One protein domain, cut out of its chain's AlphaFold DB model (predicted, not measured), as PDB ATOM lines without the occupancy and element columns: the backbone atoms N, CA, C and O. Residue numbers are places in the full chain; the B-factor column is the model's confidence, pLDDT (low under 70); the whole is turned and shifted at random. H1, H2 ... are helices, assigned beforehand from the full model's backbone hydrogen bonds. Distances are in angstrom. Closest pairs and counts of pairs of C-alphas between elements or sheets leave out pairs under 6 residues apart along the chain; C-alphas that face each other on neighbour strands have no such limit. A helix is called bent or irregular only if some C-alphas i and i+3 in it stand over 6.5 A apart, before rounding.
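AT A GLANCE: This is residues 707 to 724, 753 to 846 and 858 to 896 of the 974 residues of the protein "FAT domain-containing protein" of Prunus armeniaca (UniProt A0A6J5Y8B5). Two groups of helices stand one after the other along a rod, and the long bent helix H4 runs through both. In one group H1 lies beside the arm H4a, and the pair H2 and H3, a helical hairpin, lies crosswise over them; in the other the arm H4b has H5 along it and the short H6 packed near the bend. The printed part has 151 residues with six named helices, in the order H1 to H6, and no named strand: the class is all helix. The whole is loose, with a radius of gyration of the C-alphas of 20.3 A and spans of 68 by 31 by 22 A.

HOW THE PARTS SIT: H1, residues 709 to 724, and H2, residues 753 to 767, touch, the closest C-alphas being those of Glu 716 and Val 757 at 6.1 A; they run opposite ways at a steep tilt of 53 degrees. H3, residues 781 to 795, forms a helical hairpin with H2, at a shallow tilt of 24 degrees; their closest C-alphas, those of Val 767 and Leu 785, are 6.7 A apart. H4, residues 802 to 846, was assigned as one helix by its hydrogen bonds but is bent: C-alphas 823 and 826 are 7.5 A apart, and its arms H4a, residues 802 to 823, and H4b, residues 826 to 846, stand at a steep tilt of 53 degrees. H4 is the hub, touching five other helices. H1 and H4a touch at a shallow tilt of 6 degrees, opposite ways, closest at the C-alphas of Leu 718 and Val 808, 6.5 A. H3 touches residues 805 to 813 of H4a at a steep tilt of 49 degrees, closest at the C-alphas of Ala 786 and Val 809, 6.1 A. H2 and H4a only just touch, with 3 pairs of C-alphas within 8 A, through residues 764 to 765 and 816 to 819 alone. H5, residues 858 to 880, touches H4b with 18 pairs of C-alphas within 8 A, closest at Ala 831 and Val 873, 5.3 A; they run opposite ways at a shallow tilt of 34.6 degrees, only just short of steep. H6, residues 885 to 893, touches residues 828 to 835 of H4b, the same way at a shallow tilt of 4 degrees, closest at the C-alphas of Gly 828 and Ile 887, 6.3 A. H5 and H6 are close but not clearly touching. H3 and H5 are apart, for instance. Every O i to N i+4 pair is within hydrogen-bond range in H1, H2, H3, H4a and H5, against 15 of 17 in H4b and 3 of 5 in H6.

IN THESE COORDINATES: H1 begins at C-alpha 709 (221.577, 182.563, 208.069) and is 22.3 A long. H2 measures 20.9 A and H3 21.1 A. H4a and H4b each measure 30.8 A, and H4b ends at C-alpha 846 (199.570, 203.558, 167.181). H5 measures 32.1 A. H6 measures 12.2 A and ends at C-alpha 893 (200.206, 201.669, 185.663); it is neither bent nor irregular, but only just: C-alphas 887 and 890 are 6.3 A apart.

THE WHOLE: The two farthest C-alphas, those of Gly 799 and Leu 858, are 69.0 A apart. Residues 725 to 752 are cut out, with 11.0 A between C-alphas 724 and 753, and residues 847 to 857, with 15.9 A between C-alphas 846 and 858. Of the links that are printed whole, H2 to H3 is long, H3 to H4 short and H5 to H6 tight. The mean pLDDT of the printed part is 73.8; 43 residues are under 70, among them 768 to 783, 795 to 805 and 858 to 864.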
ATOM      1  N   LEU A 707     215.581 179.601 204.371       75.81
ATOM      2  CA  LEU A 707     215.851 180.806 205.163       75.81
ATOM      3  C   LEU A 707     217.348 181.132 205.130       75.81
ATOM      4  O   LEU A 707     218.174 180.220 205.132       75.81
ATOM      5  N   THR A 708     217.683 182.423 205.073       79.00
ATOM      6  CA  THR A 708     219.087 182.855 205.155       79.00
ATOM      7  C   THR A 708     219.630 182.676 206.569       79.00
ATOM      8  O   THR A 708     218.855 182.644 207.526       79.00
ATOM      9  N   GLU A 709     220.955 182.619 206.734       74.75
ATOM     10  CA  GLU A 709     221.577 182.563 208.069       74.75
ATOM     11  C   GLU A 709     221.083 183.707 208.978       74.75
ATOM     12  O   GLU A 709     220.716 183.471 210.127       74.75
ATOM     13  N   ASP A 710     220.941 184.924 208.441       77.00
ATOM     14  CA  ASP A 710     220.395 186.077 209.172       77.00
ATOM     15  C   ASP A 710     218.919 185.904 209.575       77.00
ATOM     16  O   ASP A 710     218.494 186.361 210.638       77.00
ATOM     17  N   GLU A 711     218.101 185.281 208.721       80.88
ATOM     18  CA  GLU A 711     216.690 185.004 209.015       80.88
ATOM     19  C   GLU A 711     216.553 183.893 210.062       80.88
ATOM     20  O   GLU A 711     215.710 184.002 210.950       80.88
ATOM     21  N   ILE A 712     217.416 182.874 210.015       79.06
ATOM     22  CA  ILE A 712     217.479 181.808 211.023       79.06
ATOM     23  C   ILE A 712     217.875 182.394 212.383       79.06
ATOM     24  O   ILE A 712     217.182 182.148 213.367       79.06
ATOM     25  N   MET A 713     218.891 183.263 212.434       78.25
ATOM     26  CA  MET A 713     219.284 183.969 213.663       78.25
ATOM     27  C   MET A 713     218.149 184.837 214.234       78.25
ATOM     28  O   MET A 713     217.982 184.936 215.452       78.25
ATOM     29  N   LYS A 714     217.322 185.452 213.374       79.56
ATOM     30  CA  LYS A 714     216.122 186.185 213.814       79.56
ATOM     31  C   LYS A 714     215.065 185.254 214.404       79.56
ATOM     32  O   LYS A 714     214.541 185.562 215.473       79.56
ATOM     33  N   VAL A 715     214.780 184.124 213.756       79.50
ATOM     34  CA  VAL A 715     213.849 183.102 214.272       79.50
ATOM     35  C   VAL A 715     214.324 182.572 215.627       79.50
ATOM     36  O   VAL A 715     213.523 182.476 216.556       79.50
ATOM     37  N   GLU A 716     215.623 182.304 215.772       79.69
ATOM     38  CA  GLU A 716     216.234 181.925 217.048       79.69
ATOM     39  C   GLU A 716     215.999 182.995 218.116       79.69
ATOM     40  O   GLU A 716     215.495 182.680 219.191       79.69
ATOM     41  N   SER A 717     216.281 184.266 217.811       78.56
ATOM     42  CA  SER A 717     216.102 185.369 218.763       78.56
ATOM     43  C   SER A 717     214.650 185.535 219.233       78.56
ATOM     44  O   SER A 717     214.418 185.717 220.427       78.56
ATOM     45  N   LEU A 718     213.676 185.394 218.326       79.19
ATOM     46  CA  LEU A 718     212.245 185.494 218.627       79.19
ATOM     47  C   LEU A 718     211.776 184.341 219.523       79.19
ATOM     48  O   LEU A 718     211.015 184.543 220.467       79.19
ATOM     49  N   ILE A 719     212.274 183.130 219.266       76.75
ATOM     50  CA  ILE A 719     211.970 181.953 220.082       76.75
ATOM     51  C   ILE A 719     212.639 182.056 221.461       76.75
ATOM     52  O   ILE A 719     212.014 181.724 222.466       76.75
ATOM     53  N   PHE A 720     213.877 182.552 221.542       75.19
ATOM     54  CA  PHE A 720     214.554 182.778 222.822       75.19
ATOM     55  C   PHE A 720     213.848 183.840 223.676       75.19
ATOM     56  O   PHE A 720     213.682 183.621 224.874       75.19
ATOM     57  N   GLN A 721     213.371 184.938 223.078       71.25
ATOM     58  CA  GLN A 721     212.576 185.961 223.775       71.25
ATOM     59  C   GLN A 721     211.257 185.394 224.320       71.25
ATOM     60  O   GLN A 721     210.890 185.659 225.464       71.25
ATOM     61  N   LEU A 722     210.583 184.547 223.537       70.50
ATOM     62  CA  LEU A 722     209.351 183.870 223.946       70.50
ATOM     63  C   LEU A 722     209.567 182.934 225.153       70.50
ATOM     64  O   LEU A 722     208.681 182.791 225.992       70.50
ATOM     65  N   VAL A 723     210.743 182.303 225.255       67.06
ATOM     66  CA  VAL A 723     211.098 181.390 226.357       67.06
ATOM     67  C   VAL A 723     211.614 182.147 227.594       67.06
ATOM     68  O   VAL A 723     211.297 181.742 228.710       67.06
ATOM     69  N   GLN A 724     212.355 183.251 227.426       62.78
ATOM     70  CA  GLN A 724     212.918 184.047 228.534       62.78
ATOM     71  C   GLN A 724     211.894 184.924 229.267       62.78
ATOM     72  O   GLN A 724     212.049 185.143 230.465       62.78
ATOM     73  N   VAL A 753     214.477 174.015 222.818       65.19
ATOM     74  CA  VAL A 753     214.462 175.284 222.075       65.19
ATOM     75  C   VAL A 753     215.040 175.139 220.661       65.19
ATOM     76  O   VAL A 753     214.415 175.582 219.708       65.19
ATOM     77  N   MET A 754     216.177 174.453 220.483       71.62
ATOM     78  CA  MET A 754     216.772 174.260 219.147       71.62
ATOM     79  C   MET A 754     215.940 173.305 218.281       71.62
ATOM     80  O   MET A 754     215.843 173.482 217.069       71.62
ATOM     81  N   ALA A 755     215.294 172.310 218.898       69.50
ATOM     82  CA  ALA A 755     214.339 171.450 218.200       69.50
ATOM     83  C   ALA A 755     213.087 172.231 217.753       69.50
ATOM     84  O   ALA A 755     212.577 171.988 216.660       69.50
ATOM     85  N   LEU A 756     212.628 173.192 218.567       73.94
ATOM     86  CA  LEU A 756     211.534 174.100 218.222       73.94
ATOM     87  C   LEU A 756     211.920 175.044 217.076       73.94
ATOM     88  O   LEU A 756     211.142 175.183 216.139       73.94
ATOM     89  N   VAL A 757     213.124 175.630 217.102       76.50
ATOM     90  CA  VAL A 757     213.660 176.452 215.999       76.50
ATOM     91  C   VAL A 757     213.641 175.653 214.697       76.50
ATOM     92  O   VAL A 757     213.072 176.109 213.709       76.50
ATOM     93  N   GLN A 758     214.165 174.424 214.700       78.19
ATOM     94  CA  GLN A 758     214.185 173.579 213.503       78.19
ATOM     95  C   GLN A 758     212.773 173.220 213.009       78.19
ATOM     96  O   GLN A 758     212.527 173.197 211.802       78.19
ATOM     97  N   GLN A 759     211.828 172.965 213.924       77.12
ATOM     98  CA  GLN A 759     210.425 172.736 213.572       77.12
ATOM     99  C   GLN A 759     209.780 173.986 212.966       77.12
ATOM    100  O   GLN A 759     209.164 173.883 211.908       77.12
ATOM    101  N   VAL A 760     209.971 175.165 213.562       79.31
ATOM    102  CA  VAL A 760     209.441 176.440 213.051       79.31
ATOM    103  C   VAL A 760     210.028 176.765 211.676       79.31
ATOM    104  O   VAL A 760     209.271 177.079 210.760       79.31
ATOM    105  N   VAL A 761     211.341 176.598 211.487       79.88
ATOM    106  CA  VAL A 761     212.010 176.755 210.185       79.88
ATOM    107  C   VAL A 761     211.412 175.800 209.149       79.88
ATOM    108  O   VAL A 761     211.021 176.240 208.071       79.88
ATOM    109  N   SER A 762     211.239 174.514 209.483       76.94
ATOM    110  CA  SER A 762     210.649 173.546 208.544       76.94
ATOM    111  C   SER A 762     209.189 173.853 208.187       76.94
ATOM    112  O   SER A 762     208.797 173.674 207.036       76.94
ATOM    113  N   ILE A 763     208.390 174.369 209.132       77.88
ATOM    114  CA  ILE A 763     207.008 174.804 208.878       77.88
ATOM    115  C   ILE A 763     207.006 176.016 207.935       77.88
ATOM    116  O   ILE A 763     206.275 176.020 206.945       77.88
ATOM    117  N   ILE A 764     207.858 177.015 208.182       79.12
ATOM    118  CA  ILE A 764     207.984 178.209 207.331       79.12
ATOM    119  C   ILE A 764     208.430 177.825 205.908       79.12
ATOM    120  O   ILE A 764     207.852 178.298 204.925       79.12
ATOM    121  N   GLU A 765     209.411 176.933 205.765       80.00
ATOM    122  CA  GLU A 765     209.916 176.466 204.466       80.00
ATOM    123  C   GLU A 765     208.914 175.580 203.703       80.00
ATOM    124  O   GLU A 765     208.838 175.658 202.470       80.00
ATOM    125  N   ALA A 766     208.113 174.775 204.409       74.88
ATOM    126  CA  ALA A 766     207.064 173.953 203.810       74.88
ATOM    127  C   ALA A 766     205.871 174.804 203.347       74.88
ATOM    128  O   ALA A 766     205.431 174.696 202.202       74.88
ATOM    129  N   VAL A 767     205.378 175.711 204.197       72.00
ATOM    130  CA  VAL A 767     204.208 176.558 203.896       72.00
ATOM    131  C   VAL A 767     204.529 177.617 202.839       72.00
ATOM    132  O   VAL A 767     203.685 177.963 202.012       72.00
ATOM    133  N   SER A 768     205.768 178.113 202.791       68.75
ATOM    134  CA  SER A 768     206.230 178.985 201.698       68.75
ATOM    135  C   SER A 768     206.319 178.268 200.341       68.75
ATOM    136  O   SER A 768     206.584 178.917 199.333       68.75
ATOM    137  N   GLY A 769     206.148 176.941 200.289       63.62
ATOM    138  CA  GLY A 769     206.147 176.134 199.060       63.62
ATOM    139  C   GLY A 769     204.752 175.794 198.543       63.62
ATOM    140  O   GLY A 769     204.636 175.121 197.525       63.62
ATOM    141  N   GLY A 770     203.702 176.233 199.244       66.00
ATOM    142  CA  GLY A 770     202.320 175.988 198.840       66.00
ATOM    143  C   GLY A 770     201.939 176.679 197.519       66.00
ATOM    144  O   GLY A 770     202.588 177.654 197.128       66.00
ATOM    145  N   PRO A 771     200.881 176.197 196.838       62.75
ATOM    146  CA  PRO A 771     200.384 176.785 195.594       62.75
ATOM    147  C   PRO A 771     199.887 178.237 195.778       62.75
ATOM    148  O   PRO A 771     199.785 178.745 196.897       62.75
ATOM    149  N   GLY A 772     199.644 178.935 194.660       60.00
ATOM    150  CA  GLY A 772     199.194 180.337 194.646       60.00
ATOM    151  C   GLY A 772     197.758 180.524 195.156       60.00
ATOM    152  O   GLY A 772     197.025 179.551 195.323       60.00
ATOM    153  N   ALA A 773     197.350 181.776 195.390       59.12
ATOM    154  CA  ALA A 773     196.099 182.138 196.082       59.12
ATOM    155  C   ALA A 773     194.813 181.565 195.479       59.12
ATOM    156  O   ALA A 773     193.863 181.315 196.212       59.12
ATOM    157  N   GLU A 774     194.784 181.306 194.171       53.41
ATOM    158  CA  GLU A 774     193.610 180.732 193.503       53.41
ATOM    159  C   GLU A 774     193.359 179.246 193.817       53.41
ATOM    160  O   GLU A 774     192.240 178.780 193.615       53.41
ATOM    161  N   ASP A 775     194.367 178.494 194.274       52.38
ATOM    162  CA  ASP A 775     194.256 177.040 194.482       52.38
ATOM    163  C   ASP A 775     193.937 176.671 195.953       52.38
ATOM    164  O   ASP A 775     193.832 175.488 196.283       52.38
ATOM    165  N   CYS A 776     193.800 177.661 196.848       46.00
ATOM    166  CA  CYS A 776     193.542 177.459 198.277       46.00
ATOM    167  C   CYS A 776     192.080 177.768 198.634       46.00
ATOM    168  O   CYS A 776     191.540 178.799 198.244       46.00
ATOM    169  N   SER A 777     191.446 176.873 199.394       48.34
ATOM    170  CA  SER A 777     190.087 177.044 199.922       48.34
ATOM    171  C   SER A 777     190.028 178.211 200.908       48.34
ATOM    172  O   SER A 777     190.742 178.127 201.902       48.34
ATOM    173  N   ASP A 778     189.194 179.218 200.618       47.50
ATOM    174  CA  ASP A 778     188.606 180.325 201.415       47.50
ATOM    175  C   ASP A 778     189.398 181.045 202.542       47.50
ATOM    176  O   ASP A 778     189.001 182.139 202.943       47.50
ATOM    177  N   ASP A 779     190.541 180.537 203.008       53.19
ATOM    178  CA  ASP A 779     191.352 181.077 204.098       53.19
ATOM    179  C   ASP A 779     192.647 181.729 203.573       53.19
ATOM    180  O   ASP A 779     193.388 181.163 202.764       53.19
ATOM    181  N   CYS A 780     192.964 182.931 204.073       62.16
ATOM    182  CA  CYS A 780     194.195 183.662 203.746       62.16
ATOM    183  C   CYS A 780     195.447 182.866 204.174       62.16
ATOM    184  O   CYS A 780     195.519 182.374 205.300       62.16
ATOM    185  N   PHE A 781     196.487 182.790 203.332       62.94
ATOM    186  CA  PHE A 781     197.708 182.007 203.621       62.94
ATOM    187  C   PHE A 781     198.395 182.369 204.940       62.94
ATOM    188  O   PHE A 781     198.954 181.499 205.614       62.94
ATOM    189  N   SER A 782     198.353 183.649 205.309       65.06
ATOM    190  CA  SER A 782     198.887 184.122 206.586       65.06
ATOM    191  C   SER A 782     198.137 183.509 207.776       65.06
ATOM    192  O   SER A 782     198.764 183.182 208.781       65.06
ATOM    193  N   ALA A 783     196.832 183.246 207.643       67.06
ATOM    194  CA  ALA A 783     196.008 182.586 208.654       67.06
ATOM    195  C   ALA A 783     196.311 181.080 208.755       67.06
ATOM    196  O   ALA A 783     196.376 180.533 209.860       67.06
ATOM    197  N   THR A 784     196.587 180.412 207.632       70.31
ATOM    198  CA  THR A 784     197.020 179.003 207.616       70.31
ATOM    199  C   THR A 784     198.391 178.831 208.273       70.31
ATOM    200  O   THR A 784     198.567 177.943 209.106       70.31
ATOM    201  N   LEU A 785     199.353 179.713 207.982       75.06
ATOM    202  CA  LEU A 785     200.647 179.709 208.669       75.06
ATOM    203  C   LEU A 785     200.486 180.033 210.158       75.06
ATOM    204  O   LEU A 785     201.016 179.313 211.002       75.06
ATOM    205  N   ALA A 786     199.737 181.085 210.490       74.44
ATOM    206  CA  ALA A 786     199.524 181.500 211.871       74.44
ATOM    207  C   ALA A 786     198.836 180.403 212.695       74.44
ATOM    208  O   ALA A 786     199.203 180.189 213.846       74.44
ATOM    209  N   SER A 787     197.880 179.665 212.121       76.44
ATOM    210  CA  SER A 787     197.241 178.529 212.798       76.44
ATOM    211  C   SER A 787     198.205 177.357 213.002       76.44
ATOM    212  O   SER A 787     198.256 176.811 214.103       76.44
ATOM    213  N   GLN A 788     199.032 177.005 212.009       75.88
ATOM    214  CA  GLN A 788     200.040 175.946 212.154       75.88
ATOM    215  C   GLN A 788     201.136 176.308 213.163       75.88
ATOM    216  O   GLN A 788     201.506 175.467 213.985       75.88
ATOM    217  N   LEU A 789     201.610 177.557 213.157       77.06
ATOM    218  CA  LEU A 789     202.573 178.061 214.138       77.06
ATOM    219  C   LEU A 789     201.960 178.100 215.543       77.06
ATOM    220  O   LEU A 789     202.582 177.608 216.481       77.06
ATOM    221  N   LYS A 790     200.710 178.563 215.697       75.00
ATOM    222  CA  LYS A 790     199.978 178.506 216.977       75.00
ATOM    223  C   LYS A 790     199.852 177.070 217.491       75.00
ATOM    224  O   LYS A 790     200.138 176.818 218.656       75.00
ATOM    225  N   ILE A 791     199.495 176.109 216.633       75.44
ATOM    226  CA  ILE A 791     199.428 174.685 217.005       75.44
ATOM    227  C   ILE A 791     200.813 174.153 217.403       75.44
ATOM    228  O   ILE A 791     200.913 173.379 218.354       75.44
ATOM    229  N   CYS A 792     201.880 174.563 216.710       76.12
ATOM    230  CA  CYS A 792     203.256 174.186 217.038       76.12
ATOM    231  C   CYS A 792     203.669 174.708 218.427       76.12
ATOM    232  O   CYS A 792     204.092 173.914 219.269       76.12
ATOM    233  N   PHE A 793     203.443 175.994 218.713       74.00
ATOM    234  CA  PHE A 793     203.753 176.600 220.014       74.00
ATOM    235  C   PHE A 793     202.903 176.032 221.159       74.00
ATOM    236  O   PHE A 793     203.425 175.795 222.248       74.00
ATOM    237  N   LEU A 794     201.622 175.727 220.914       70.19
ATOM    238  CA  LEU A 794     200.741 175.086 221.900       70.19
ATOM    239  C   LEU A 794     201.165 173.642 222.214       70.19
ATOM    240  O   LEU A 794     201.093 173.217 223.365       70.19
ATOM    241  N   ARG A 795     201.651 172.883 221.220       66.56
ATOM    242  CA  ARG A 795     202.155 171.507 221.412       66.56
ATOM    243  C   ARG A 795     203.497 171.444 222.133       66.56
ATOM    244  O   ARG A 795     203.799 170.427 222.753       66.56
ATOM    245  N   ALA A 796     204.287 172.510 222.068       61.59
ATOM    246  CA  ALA A 796     205.599 172.573 222.697       61.59
ATOM    247  C   ALA A 796     205.550 172.702 224.239       61.59
ATOM    248  O   ALA A 796     206.586 172.608 224.889       61.59
ATOM    249  N   ASN A 797     204.354 172.837 224.839       55.47
ATOM    250  CA  ASN A 797     204.099 172.740 226.286       55.47
ATOM    251  C   ASN A 797     204.923 173.702 227.174       55.47
ATOM    252  O   ASN A 797     205.273 173.382 228.310       55.47
ATOM    253  N   PHE A 798     205.181 174.921 226.693       58.88
ATOM    254  CA  PHE A 798     205.928 175.934 227.448       58.88
ATOM    255  C   PHE A 798     205.072 176.830 228.360       58.88
ATOM    256  O   PHE A 798     205.646 177.650 229.067       58.88
ATOM    257  N   GLY A 799     203.743 176.671 228.434       52.72
ATOM    258  CA  GLY A 799     202.877 177.469 229.326       52.72
ATOM    259  C   GLY A 799     202.959 178.974 229.047       52.72
ATOM    260  O   GLY A 799     203.337 179.739 229.930       52.72
ATOM    261  N   LEU A 800     202.685 179.351 227.798       60.12
ATOM    262  CA  LEU A 800     202.869 180.690 227.233       60.12
ATOM    263  C   LEU A 800     201.551 181.482 227.226       60.12
ATOM    264  O   LEU A 800     200.482 180.891 227.059       60.12
ATOM    265  N   ASN A 801     201.624 182.810 227.358       62.59
ATOM    266  CA  ASN A 801     200.462 183.695 227.232       62.59
ATOM    267  C   ASN A 801     200.031 183.818 225.761       62.59
ATOM    268  O   ASN A 801     200.873 183.974 224.877       62.59
ATOM    269  N   GLU A 802     198.721 183.818 225.488       63.72
ATOM    270  CA  GLU A 802     198.191 183.932 224.117       63.72
ATOM    271  C   GLU A 802     198.640 185.218 223.401       63.72
ATOM    272  O   GLU A 802     198.851 185.196 222.192       63.72
ATOM    273  N   THR A 803     198.845 186.319 224.129       66.62
ATOM    274  CA  THR A 803     199.278 187.608 223.568       66.62
ATOM    275  C   THR A 803     200.712 187.579 223.042       66.62
ATOM    276  O   THR A 803     200.968 188.103 221.961       66.62
ATOM    277  N   ASP A 804     201.619 186.919 223.765       67.44
ATOM    278  CA  ASP A 804     203.041 186.837 223.409       67.44
ATOM    279  C   ASP A 804     203.254 185.856 222.241       67.44
ATOM    280  O   ASP A 804     204.117 186.053 221.387       67.44
ATOM    281  N   ILE A 805     202.405 184.820 222.152       69.69
ATOM    282  CA  ILE A 805     202.353 183.920 220.992       69.69
ATOM    283  C   ILE A 805     201.879 184.681 219.751       69.69
ATOM    284  O   ILE A 805     202.431 184.478 218.674       69.69
ATOM    285  N   ILE A 806     200.863 185.544 219.871       73.31
ATOM    286  CA  ILE A 806     200.340 186.304 218.728       73.31
ATOM    287  C   ILE A 806     201.406 187.256 218.177       73.31
ATOM    288  O   ILE A 806     201.640 187.230 216.973       73.31
ATOM    289  N   SER A 807     202.113 188.010 219.027       78.12
ATOM    290  CA  SER A 807     203.154 188.939 218.560       78.12
ATOM    291  C   SER A 807     204.323 188.227 217.873       78.12
ATOM    292  O   SER A 807     204.766 188.653 216.812       78.12
ATOM    293  N   VAL A 808     204.795 187.101 218.425       75.88
ATOM    294  CA  VAL A 808     205.888 186.332 217.805       75.88
ATOM    295  C   VAL A 808     205.434 185.647 216.518       75.88
ATOM    296  O   VAL A 808     206.205 185.560 215.563       75.88
ATOM    297  N   VAL A 809     204.184 185.184 216.444       77.25
ATOM    298  CA  VAL A 809     203.615 184.656 215.197       77.25
ATOM    299  C   VAL A 809     203.530 185.751 214.132       77.25
ATOM    300  O   VAL A 809     203.879 185.473 212.988       77.25
ATOM    301  N   ASP A 810     203.152 186.980 214.487       78.25
ATOM    302  CA  ASP A 810     203.118 188.112 213.552       78.25
ATOM    303  C   ASP A 810     204.522 188.456 213.019       78.25
ATOM    304  O   ASP A 810     204.701 188.627 211.810       78.25
ATOM    305  N   ASP A 811     205.549 188.449 213.873       78.94
ATOM    306  CA  ASP A 811     206.941 188.666 213.453       78.94
ATOM    307  C   ASP A 811     207.484 187.510 212.585       78.94
ATOM    308  O   ASP A 811     208.193 187.732 211.597       78.94
ATOM    309  N   LEU A 812     207.112 186.261 212.882       79.81
ATOM    310  CA  LEU A 812     207.459 185.095 212.055       79.81
ATOM    311  C   LEU A 812     206.728 185.097 210.704       79.81
ATOM    312  O   LEU A 812     207.283 184.634 209.704       79.81
ATOM    313  N   VAL A 813     205.516 185.656 210.637       80.31
ATOM    314  CA  VAL A 813     204.789 185.877 209.377       80.31
ATOM    315  C   VAL A 813     205.557 186.854 208.478       80.31
ATOM    316  O   VAL A 813     205.586 186.653 207.263       80.31
ATOM    317  N   VAL A 814     206.256 187.853 209.033       81.94
ATOM    318  CA  VAL A 814     207.128 188.757 208.254       81.94
ATOM    319  C   VAL A 814     208.309 188.003 207.632       81.94
ATOM    320  O   VAL A 814     208.601 188.193 206.448       81.94
ATOM    321  N   VAL A 815     208.957 187.111 208.390       81.00
ATOM    322  CA  VAL A 815     210.050 186.249 207.887       81.00
ATOM    323  C   VAL A 815     209.539 185.264 206.828       81.00
ATOM    324  O   VAL A 815     210.194 184.997 205.821       81.00
ATOM    325  N   TRP A 816     208.323 184.748 206.988       82.69
ATOM    326  CA  TRP A 816     207.705 183.920 205.956       82.69
ATOM    327  C   TRP A 816     207.393 184.711 204.678       82.69
ATOM    328  O   TRP A 816     207.641 184.215 203.575       82.69
ATOM    329  N   TRP A 817     206.907 185.952 204.795       79.12
ATOM    330  CA  TRP A 817     206.657 186.825 203.646       79.12
ATOM    331  C   TRP A 817     207.935 187.143 202.867       79.12
ATOM    332  O   TRP A 817     207.884 187.187 201.633       79.12
ATOM    333  N   SER A 818     209.082 187.327 203.535       81.38
ATOM    334  CA  SER A 818     210.363 187.539 202.845       81.38
ATOM    335  C   SER A 818     210.775 186.300 202.045       81.38
ATOM    336  O   SER A 818     211.087 186.420 200.857       81.38
ATOM    337  N   LEU A 819     210.697 185.102 202.636       79.38
ATOM    338  CA  LEU A 819     211.000 183.841 201.951       79.38
ATOM    339  C   LEU A 819     210.048 183.585 200.774       79.38
ATOM    340  O   LEU A 819     210.487 183.268 199.666       79.38
ATOM    341  N   ARG A 820     208.740 183.777 200.977       78.44
ATOM    342  CA  ARG A 820     207.729 183.573 199.932       78.44
ATOM    343  C   ARG A 820     207.929 184.539 198.765       78.44
ATOM    344  O   ARG A 820     207.948 184.101 197.616       78.44
ATOM    345  N   ARG A 821     208.201 185.822 199.039       79.88
ATOM    346  CA  ARG A 821     208.541 186.830 198.018       79.88
ATOM    347  C   ARG A 821     209.801 186.449 197.235       79.88
ATOM    348  O   ARG A 821     209.826 186.598 196.013       79.88
ATOM    349  N   ARG A 822     210.836 185.918 197.904       81.56
ATOM    350  CA  ARG A 822     212.057 185.414 197.243       81.56
ATOM    351  C   ARG A 822     211.748 184.237 196.309       81.56
ATOM    352  O   ARG A 822     212.222 184.261 195.168       81.56
ATOM    353  N   ARG A 823     210.908 183.283 196.730       77.00
ATOM    354  CA  ARG A 823     210.481 182.123 195.918       77.00
ATOM    355  C   ARG A 823     209.742 182.523 194.641       77.00
ATOM    356  O   ARG A 823     210.083 182.033 193.570       77.00
ATOM    357  N   VAL A 824     208.792 183.457 194.723       81.19
ATOM    358  CA  VAL A 824     207.973 183.869 193.561       81.19
ATOM    359  C   VAL A 824     208.554 185.042 192.762       81.19
ATOM    360  O   VAL A 824     207.979 185.460 191.758       81.19
ATOM    361  N   SER A 825     209.720 185.566 193.153       84.25
ATOM    362  CA  SER A 825     210.364 186.727 192.513       84.25
ATOM    363  C   SER A 825     210.563 186.580 190.997       84.25
ATOM    364  O   SER A 825     210.466 187.568 190.265       84.25
ATOM    365  N   LEU A 826     210.798 185.362 190.492       83.19
ATOM    366  CA  LEU A 826     210.904 185.097 189.051       83.19
ATOM    367  C   LEU A 826     209.600 185.386 188.299       83.19
ATOM    368  O   LEU A 826     209.656 185.928 187.195       83.19
ATOM    369  N   PHE A 827     208.436 185.099 188.892       84.75
ATOM    370  CA  PHE A 827     207.146 185.464 188.300       84.75
ATOM    371  C   PHE A 827     206.996 186.986 188.199       84.75
ATOM    372  O   PHE A 827     206.489 187.478 187.193       84.75
ATOM    373  N   GLY A 828     207.520 187.747 189.166       85.06
ATOM    374  CA  GLY A 828     207.569 189.211 189.090       85.06
ATOM    375  C   GLY A 828     208.398 189.715 187.901       85.06
ATOM    376  O   GLY A 828     207.955 190.584 187.149       85.06
ATOM    377  N   HIS A 829     209.568 189.115 187.666       86.88
ATOM    378  CA  HIS A 829     210.407 189.431 186.504       86.88
ATOM    379  C   HIS A 829     209.748 189.023 185.176       86.88
ATOM    380  O   HIS A 829     209.828 189.769 184.195       86.88
ATOM    381  N   ALA A 830     209.050 187.882 185.151       89.19
ATOM    382  CA  ALA A 830     208.270 187.435 184.000       89.19
ATOM    383  C   ALA A 830     207.134 188.418 183.675       89.19
ATOM    384  O   ALA A 830     207.002 188.844 182.527       89.19
ATOM    385  N   ALA A 831     206.364 188.840 184.683       87.81
ATOM    386  CA  ALA A 831     205.289 189.817 184.527       87.81
ATOM    387  C   ALA A 831     205.816 191.155 183.996       87.81
ATOM    388  O   ALA A 831     205.270 191.691 183.031       87.81
ATOM    389  N   HIS A 832     206.928 191.657 184.542       87.81
ATOM    390  CA  HIS A 832     207.579 192.861 184.026       87.81
ATOM    391  C   HIS A 832     207.990 192.702 182.550       87.81
ATOM    392  O   HIS A 832     207.759 193.601 181.740       87.81
ATOM    393  N   GLY A 833     208.551 191.550 182.168       85.38
ATOM    394  CA  GLY A 833     208.909 191.260 180.780       85.38
ATOM    395  C   GLY A 833     207.703 191.235 179.833       85.38
ATOM    396  O   GLY A 833     207.740 191.874 178.779       85.38
ATOM    397  N   PHE A 834     206.609 190.569 180.215       89.19
ATOM    398  CA  PHE A 834     205.369 190.558 179.430       89.19
ATOM    399  C   PHE A 834     204.747 191.956 179.313       89.19
ATOM    400  O   PHE A 834     204.338 192.352 178.225       89.19
ATOM    401  N   ILE A 835     204.750 192.753 180.382       86.94
ATOM    402  CA  ILE A 835     204.251 194.135 180.371       86.94
ATOM    403  C   ILE A 835     205.072 195.023 179.428       86.94
ATOM    404  O   ILE A 835     204.508 195.759 178.612       86.94
ATOM    405  N   LYS A 836     206.407 194.922 179.467       86.56
ATOM    406  CA  LYS A 836     207.267 195.638 178.515       86.56
ATOM    407  C   LYS A 836     206.991 195.196 177.081       86.56
ATOM    408  O   LYS A 836     206.865 196.054 176.208       86.56
ATOM    409  N   TYR A 837     206.799 193.900 176.836       86.62
ATOM    410  CA  TYR A 837     206.378 193.406 175.525       86.62
ATOM    411  C   TYR A 837     205.069 194.051 175.040       86.62
ATOM    412  O   TYR A 837     205.017 194.518 173.898       86.62
ATOM    413  N   LEU A 838     204.044 194.130 175.896       84.00
ATOM    414  CA  LEU A 838     202.766 194.769 175.568       84.00
ATOM    415  C   LEU A 838     202.962 196.253 175.219       84.00
ATOM    416  O   LEU A 838     202.468 196.711 174.187       84.00
ATOM    417  N   SER A 839     203.754 196.989 176.010       82.50
ATOM    418  CA  SER A 839     204.029 198.415 175.769       82.50
ATOM    419  C   SER A 839     204.652 198.679 174.390       82.50
ATOM    420  O   SER A 839     204.132 199.488 173.624       82.50
ATOM    421  N   TYR A 840     205.679 197.922 173.994       78.31
ATOM    422  CA  TYR A 840     206.332 198.112 172.694       78.31
ATOM    423  C   TYR A 840     205.528 197.551 171.517       78.31
ATOM    424  O   TYR A 840     205.625 198.070 170.403       78.31
ATOM    425  N   SER A 841     204.716 196.515 171.741       71.38
ATOM    426  CA  SER A 841     203.841 195.961 170.699       71.38
ATOM    427  C   SER A 841     202.688 196.913 170.372       71.38
ATOM    428  O   SER A 841     202.374 197.103 169.200       71.38
ATOM    429  N   SER A 842     202.122 197.586 171.380       57.62
ATOM    430  CA  SER A 842     201.058 198.589 171.210       57.62
ATOM    431  C   SER A 842     201.538 199.904 170.574       57.62
ATOM    432  O   SER A 842     200.838 200.472 169.734       57.62
ATOM    433  N   ALA A 843     202.762 200.356 170.878       56.31
ATOM    434  CA  ALA A 843     203.353 201.555 170.272       56.31
ATOM    435  C   ALA A 843     203.531 201.418 168.747       56.31
ATOM    436  O   ALA A 843     203.365 202.384 168.003       56.31
ATOM    437  N   LYS A 844     203.799 200.196 168.262       52.34
ATOM    438  CA  LYS A 844     203.846 199.884 166.825       52.34
ATOM    439  C   LYS A 844     202.482 199.934 166.135       52.34
ATOM    440  O   LYS A 844     202.442 200.136 164.928       52.34
ATOM    441  N   ILE A 845     201.390 199.751 166.877       47.69
ATOM    442  CA  ILE A 845     200.018 199.805 166.351       47.69
ATOM    443  C   ILE A 845     199.537 201.265 166.251       47.69
ATOM    444  O   ILE A 845     198.787 201.594 165.339       47.69
ATOM    445  N   CYS A 846     200.007 202.155 167.136       36.22
ATOM    446  CA  CYS A 846     199.570 203.558 167.181       36.22
ATOM    447  C   CYS A 846     200.271 204.487 166.168       36.22
ATOM    448  O   CYS A 846     199.678 205.480 165.759       36.22
ATOM    449  N   LEU A 858     201.605 188.569 160.108       37.16
ATOM    450  CA  LEU A 858     202.299 189.046 161.304       37.16
ATOM    451  C   LEU A 858     201.317 189.609 162.339       37.16
ATOM    452  O   LEU A 858     201.561 189.425 163.529       37.16
ATOM    453  N   LYS A 859     200.205 190.229 161.907       43.97
ATOM    454  CA  LYS A 859     199.117 190.685 162.787       43.97
ATOM    455  C   LYS A 859     198.457 189.515 163.515       43.97
ATOM    456  O   LYS A 859     198.289 189.612 164.724       43.97
ATOM    457  N   GLN A 860     198.185 188.389 162.845       45.94
ATOM    458  CA  GLN A 860     197.603 187.209 163.508       45.94
ATOM    459  C   GLN A 860     198.543 186.599 164.561       45.94
ATOM    460  O   GLN A 860     198.131 186.341 165.694       45.94
ATOM    461  N   LYS A 861     199.837 186.431 164.240       48.75
ATOM    462  CA  LYS A 861     200.831 185.944 165.217       48.75
ATOM    463  C   LYS A 861     201.035 186.939 166.363       48.75
ATOM    464  O   LYS A 861     201.094 186.522 167.514       48.75
ATOM    465  N   ALA A 862     201.120 188.239 166.079       53.84
ATOM    466  CA  ALA A 862     201.262 189.275 167.104       53.84
ATOM    467  C   ALA A 862     200.025 189.374 168.012       53.84
ATOM    468  O   ALA A 862     200.200 189.519 169.219       53.84
ATOM    469  N   GLY A 863     198.811 189.221 167.470       58.69
ATOM    470  CA  GLY A 863     197.573 189.121 168.249       58.69
ATOM    471  C   GLY A 863     197.594 187.916 169.191       58.69
ATOM    472  O   GLY A 863     197.392 188.073 170.392       58.69
ATOM    473  N   SER A 864     197.988 186.736 168.693       69.69
ATOM    474  CA  SER A 864     198.140 185.524 169.516       69.69
ATOM    475  C   SER A 864     199.151 185.698 170.661       69.69
ATOM    476  O   SER A 864     198.876 185.308 171.797       69.69
ATOM    477  N   TYR A 865     200.304 186.326 170.403       77.50
ATOM    478  CA  TYR A 865     201.307 186.587 171.443       77.50
ATOM    479  C   TYR A 865     200.893 187.693 172.419       77.50
ATOM    480  O   TYR A 865     201.245 187.606 173.594       77.50
ATOM    481  N   THR A 866     200.147 188.700 171.961       83.69
ATOM    482  CA  THR A 866     199.613 189.779 172.807       83.69
ATOM    483  C   THR A 866     198.597 189.216 173.791       83.69
ATOM    484  O   THR A 866     198.797 189.360 174.993       83.69
ATOM    485  N   LEU A 867     197.596 188.468 173.311       85.19
ATOM    486  CA  LEU A 867     196.619 187.792 174.167       85.19
ATOM    487  C   LEU A 867     197.303 186.834 175.150       85.19
ATOM    488  O   LEU A 867     197.030 186.868 176.348       85.19
ATOM    489  N   ARG A 868     198.249 186.015 174.669       85.69
ATOM    490  CA  ARG A 868     199.007 185.090 175.521       85.69
ATOM    491  C   ARG A 868     199.789 185.822 176.615       85.69
ATOM    492  O   ARG A 868     199.788 185.369 177.755       85.69
ATOM    493  N   ALA A 869     200.437 186.942 176.292       87.31
ATOM    494  CA  ALA A 869     201.148 187.758 177.274       87.31
ATOM    495  C   ALA A 869     200.187 188.373 178.303       87.31
ATOM    496  O   ALA A 869     200.467 188.292 179.496       87.31
ATOM    497  N   THR A 870     199.041 188.914 177.872       88.56
ATOM    498  CA  THR A 870     198.014 189.455 178.777       88.56
ATOM    499  C   THR A 870     197.481 188.379 179.726       88.56
ATOM    500  O   THR A 870     197.408 188.609 180.930       88.56
ATOM    501  N   LEU A 871     197.184 187.178 179.217       88.94
ATOM    502  CA  LEU A 871     196.721 186.053 180.035       88.94
ATOM    503  C   LEU A 871     197.784 185.571 181.028       88.94
ATOM    504  O   LEU A 871     197.435 185.249 182.160       88.94
ATOM    505  N   TYR A 872     199.071 185.551 180.662       89.25
ATOM    506  CA  TYR A 872     200.136 185.226 181.621       89.25
ATOM    507  C   TYR A 872     200.292 186.289 182.707       89.25
ATOM    508  O   TYR A 872     200.480 185.934 183.866       89.25
ATOM    509  N   VAL A 873     200.199 187.579 182.363       89.44
ATOM    510  CA  VAL A 873     200.220 188.654 183.368       89.44
ATOM    511  C   VAL A 873     199.023 188.515 184.304       89.44
ATOM    512  O   VAL A 873     199.208 188.578 185.514       89.44
ATOM    513  N   LEU A 874     197.827 188.256 183.765       88.50
ATOM    514  CA  LEU A 874     196.627 188.013 184.565       88.50
ATOM    515  C   LEU A 874     196.791 186.782 185.467       88.50
ATOM    516  O   LEU A 874     196.490 186.850 186.650       88.50
ATOM    517  N   HIS A 875     197.339 185.684 184.951       88.62
ATOM    518  CA  HIS A 875     197.613 184.483 185.736       88.62
ATOM    519  C   HIS A 875     198.580 184.750 186.900       88.62
ATOM    520  O   HIS A 875     198.330 184.317 188.021       88.62
ATOM    521  N   ILE A 876     199.668 185.491 186.656       86.69
ATOM    522  CA  ILE A 876     200.628 185.868 187.704       86.69
ATOM    523  C   ILE A 876     199.971 186.797 188.730       86.69
ATOM    524  O   ILE A 876     200.186 186.626 189.927       86.69
ATOM    525  N   LEU A 877     199.159 187.754 188.273       86.69
ATOM    526  CA  LEU A 877     198.427 188.689 189.127       86.69
ATOM    527  C   LEU A 877     197.446 187.961 190.054       86.69
ATOM    528  O   LEU A 877     197.407 188.253 191.243       86.69
ATOM    529  N   LEU A 878     196.688 187.000 189.525       85.31
ATOM    530  CA  LEU A 878     195.713 186.240 190.305       85.31
ATOM    531  C   LEU A 878     196.405 185.279 191.286       85.31
ATOM    532  O   LEU A 878     196.056 185.229 192.459       85.31
ATOM    533  N   LYS A 879     197.446 184.552 190.863       82.00
ATOM    534  CA  LYS A 879     198.100 183.569 191.747       82.00
ATOM    535  C   LYS A 879     199.061 184.165 192.773       82.00
ATOM    536  O   LYS A 879     199.164 183.605 193.863       82.00
ATOM    537  N   TYR A 880     199.768 185.242 192.419       81.94
ATOM    538  CA  TYR A 880     200.895 185.783 193.195       81.94
ATOM    539  C   TYR A 880     200.842 187.310 193.402       81.94
ATOM    540  O   TYR A 880     201.860 187.949 193.692       81.94
ATOM    541  N   GLY A 881     199.683 187.939 193.184       79.88
ATOM    542  CA  GLY A 881     199.555 189.400 193.215       79.88
ATOM    543  C   GLY A 881     199.798 190.023 194.590       79.88
ATOM    544  O   GLY A 881     200.329 191.132 194.670       79.88
ATOM    545  N   ALA A 882     199.478 189.305 195.672       79.62
ATOM    546  CA  ALA A 882     199.725 189.764 197.039       79.62
ATOM    547  C   ALA A 882     201.230 189.786 197.364       79.62
ATOM    548  O   ALA A 882     201.737 190.770 197.903       79.62
ATOM    549  N   GLU A 883     201.966 188.742 196.969       80.69
ATOM    550  CA  GLU A 883     203.416 188.630 197.152       80.69
ATOM    551  C   GLU A 883     204.199 189.664 196.330       80.69
ATOM    552  O   GLU A 883     205.240 190.154 196.770       80.69
ATOM    553  N   LEU A 884     203.720 189.969 195.120       81.75
ATOM    554  CA  LEU A 884     204.432 190.761 194.112       81.75
ATOM    555  C   LEU A 884     203.891 192.187 193.954       81.75
ATOM    556  O   LEU A 884     204.203 192.848 192.960       81.75
ATOM    557  N   LYS A 885     203.111 192.676 194.926       81.00
ATOM    558  CA  LYS A 885     202.460 193.992 194.882       81.00
ATOM    559  C   LYS A 885     203.410 195.114 194.445       81.00
ATOM    560  O   LYS A 885     203.108 195.825 193.491       81.00
ATOM    561  N   ASP A 886     204.584 195.188 195.072       80.12
ATOM    562  CA  ASP A 886     205.587 196.240 194.842       80.12
ATOM    563  C   ASP A 886     206.125 196.262 193.395       80.12
ATOM    564  O   ASP A 886     206.573 197.297 192.907       80.12
ATOM    565  N   ILE A 887     206.083 195.123 192.695       77.88
ATOM    566  CA  ILE A 887     206.573 194.974 191.317       77.88
ATOM    567  C   ILE A 887     205.432 195.179 190.314       77.88
ATOM    568  O   ILE A 887     205.620 195.818 189.277       77.88
ATOM    569  N   LEU A 888     204.250 194.632 190.607       81.88
ATOM    570  CA  LEU A 888     203.106 194.635 189.697       81.88
ATOM    571  C   LEU A 888     202.386 195.980 189.658       81.88
ATOM    572  O   LEU A 888     201.994 196.406 188.579       81.88
ATOM    573  N   GLU A 889     202.235 196.679 190.783       82.75
ATOM    574  CA  GLU A 889     201.472 197.932 190.847       82.75
ATOM    575  C   GLU A 889     202.090 199.054 189.980       82.75
ATOM    576  O   GLU A 889     201.378 199.603 189.127       82.75
ATOM    577  N   PRO A 890     203.412 199.329 190.040       80.88
ATOM    578  CA  PRO A 890     204.047 200.255 189.104       80.88
ATOM    579  C   PRO A 890     203.972 199.754 187.660       80.88
ATOM    580  O   PRO A 890     203.740 200.538 186.740       80.88
ATOM    581  N   ALA A 891     204.144 198.448 187.440       77.75
ATOM    582  CA  ALA A 891     204.151 197.883 186.097       77.75
ATOM    583  C   ALA A 891     202.776 198.012 185.421       77.75
ATOM    584  O   ALA A 891     202.723 198.474 184.281       77.75
ATOM    585  N   LEU A 892     201.686 197.704 186.134       80.06
ATOM    586  CA  LEU A 892     200.295 197.810 185.676       80.06
ATOM    587  C   LEU A 892     199.909 199.245 185.294       80.06
ATOM    588  O   LEU A 892     199.206 199.439 184.305       80.06
ATOM    589  N   SER A 893     200.434 200.252 186.000       79.19
ATOM    590  CA  SER A 893     200.206 201.669 185.663       79.19
ATOM    591  C   SER A 893     200.816 202.094 184.317       79.19
ATOM    592  O   SER A 893     200.369 203.061 183.706       79.19
ATOM    593  N   THR A 894     201.827 201.363 183.833       75.69
ATOM    594  CA  THR A 894     202.535 201.660 182.575       75.69
ATOM    595  C   THR A 894     202.043 200.841 181.377       75.69
ATOM    596  O   THR A 894     202.558 201.011 180.269       75.69
ATOM    597  N   VAL A 895     201.079 199.931 181.572       75.06
ATOM    598  CA  VAL A 895     200.622 199.011 180.516       75.06
ATOM    599  C   VAL A 895     199.679 199.738 179.555       75.06
ATOM    600  O   VAL A 895     198.784 200.456 180.000       75.06
ATOM    601  N   PRO A 896     199.806 199.531 178.233       76.94
ATOM    602  CA  PRO A 896     198.778 199.961 177.290       76.94
ATOM    603  C   PRO A 896     197.440 199.284 177.603       76.94
ATOM    604  O   PRO A 896     197.397 198.098 177.915       76.94
TER     605      PRO A 896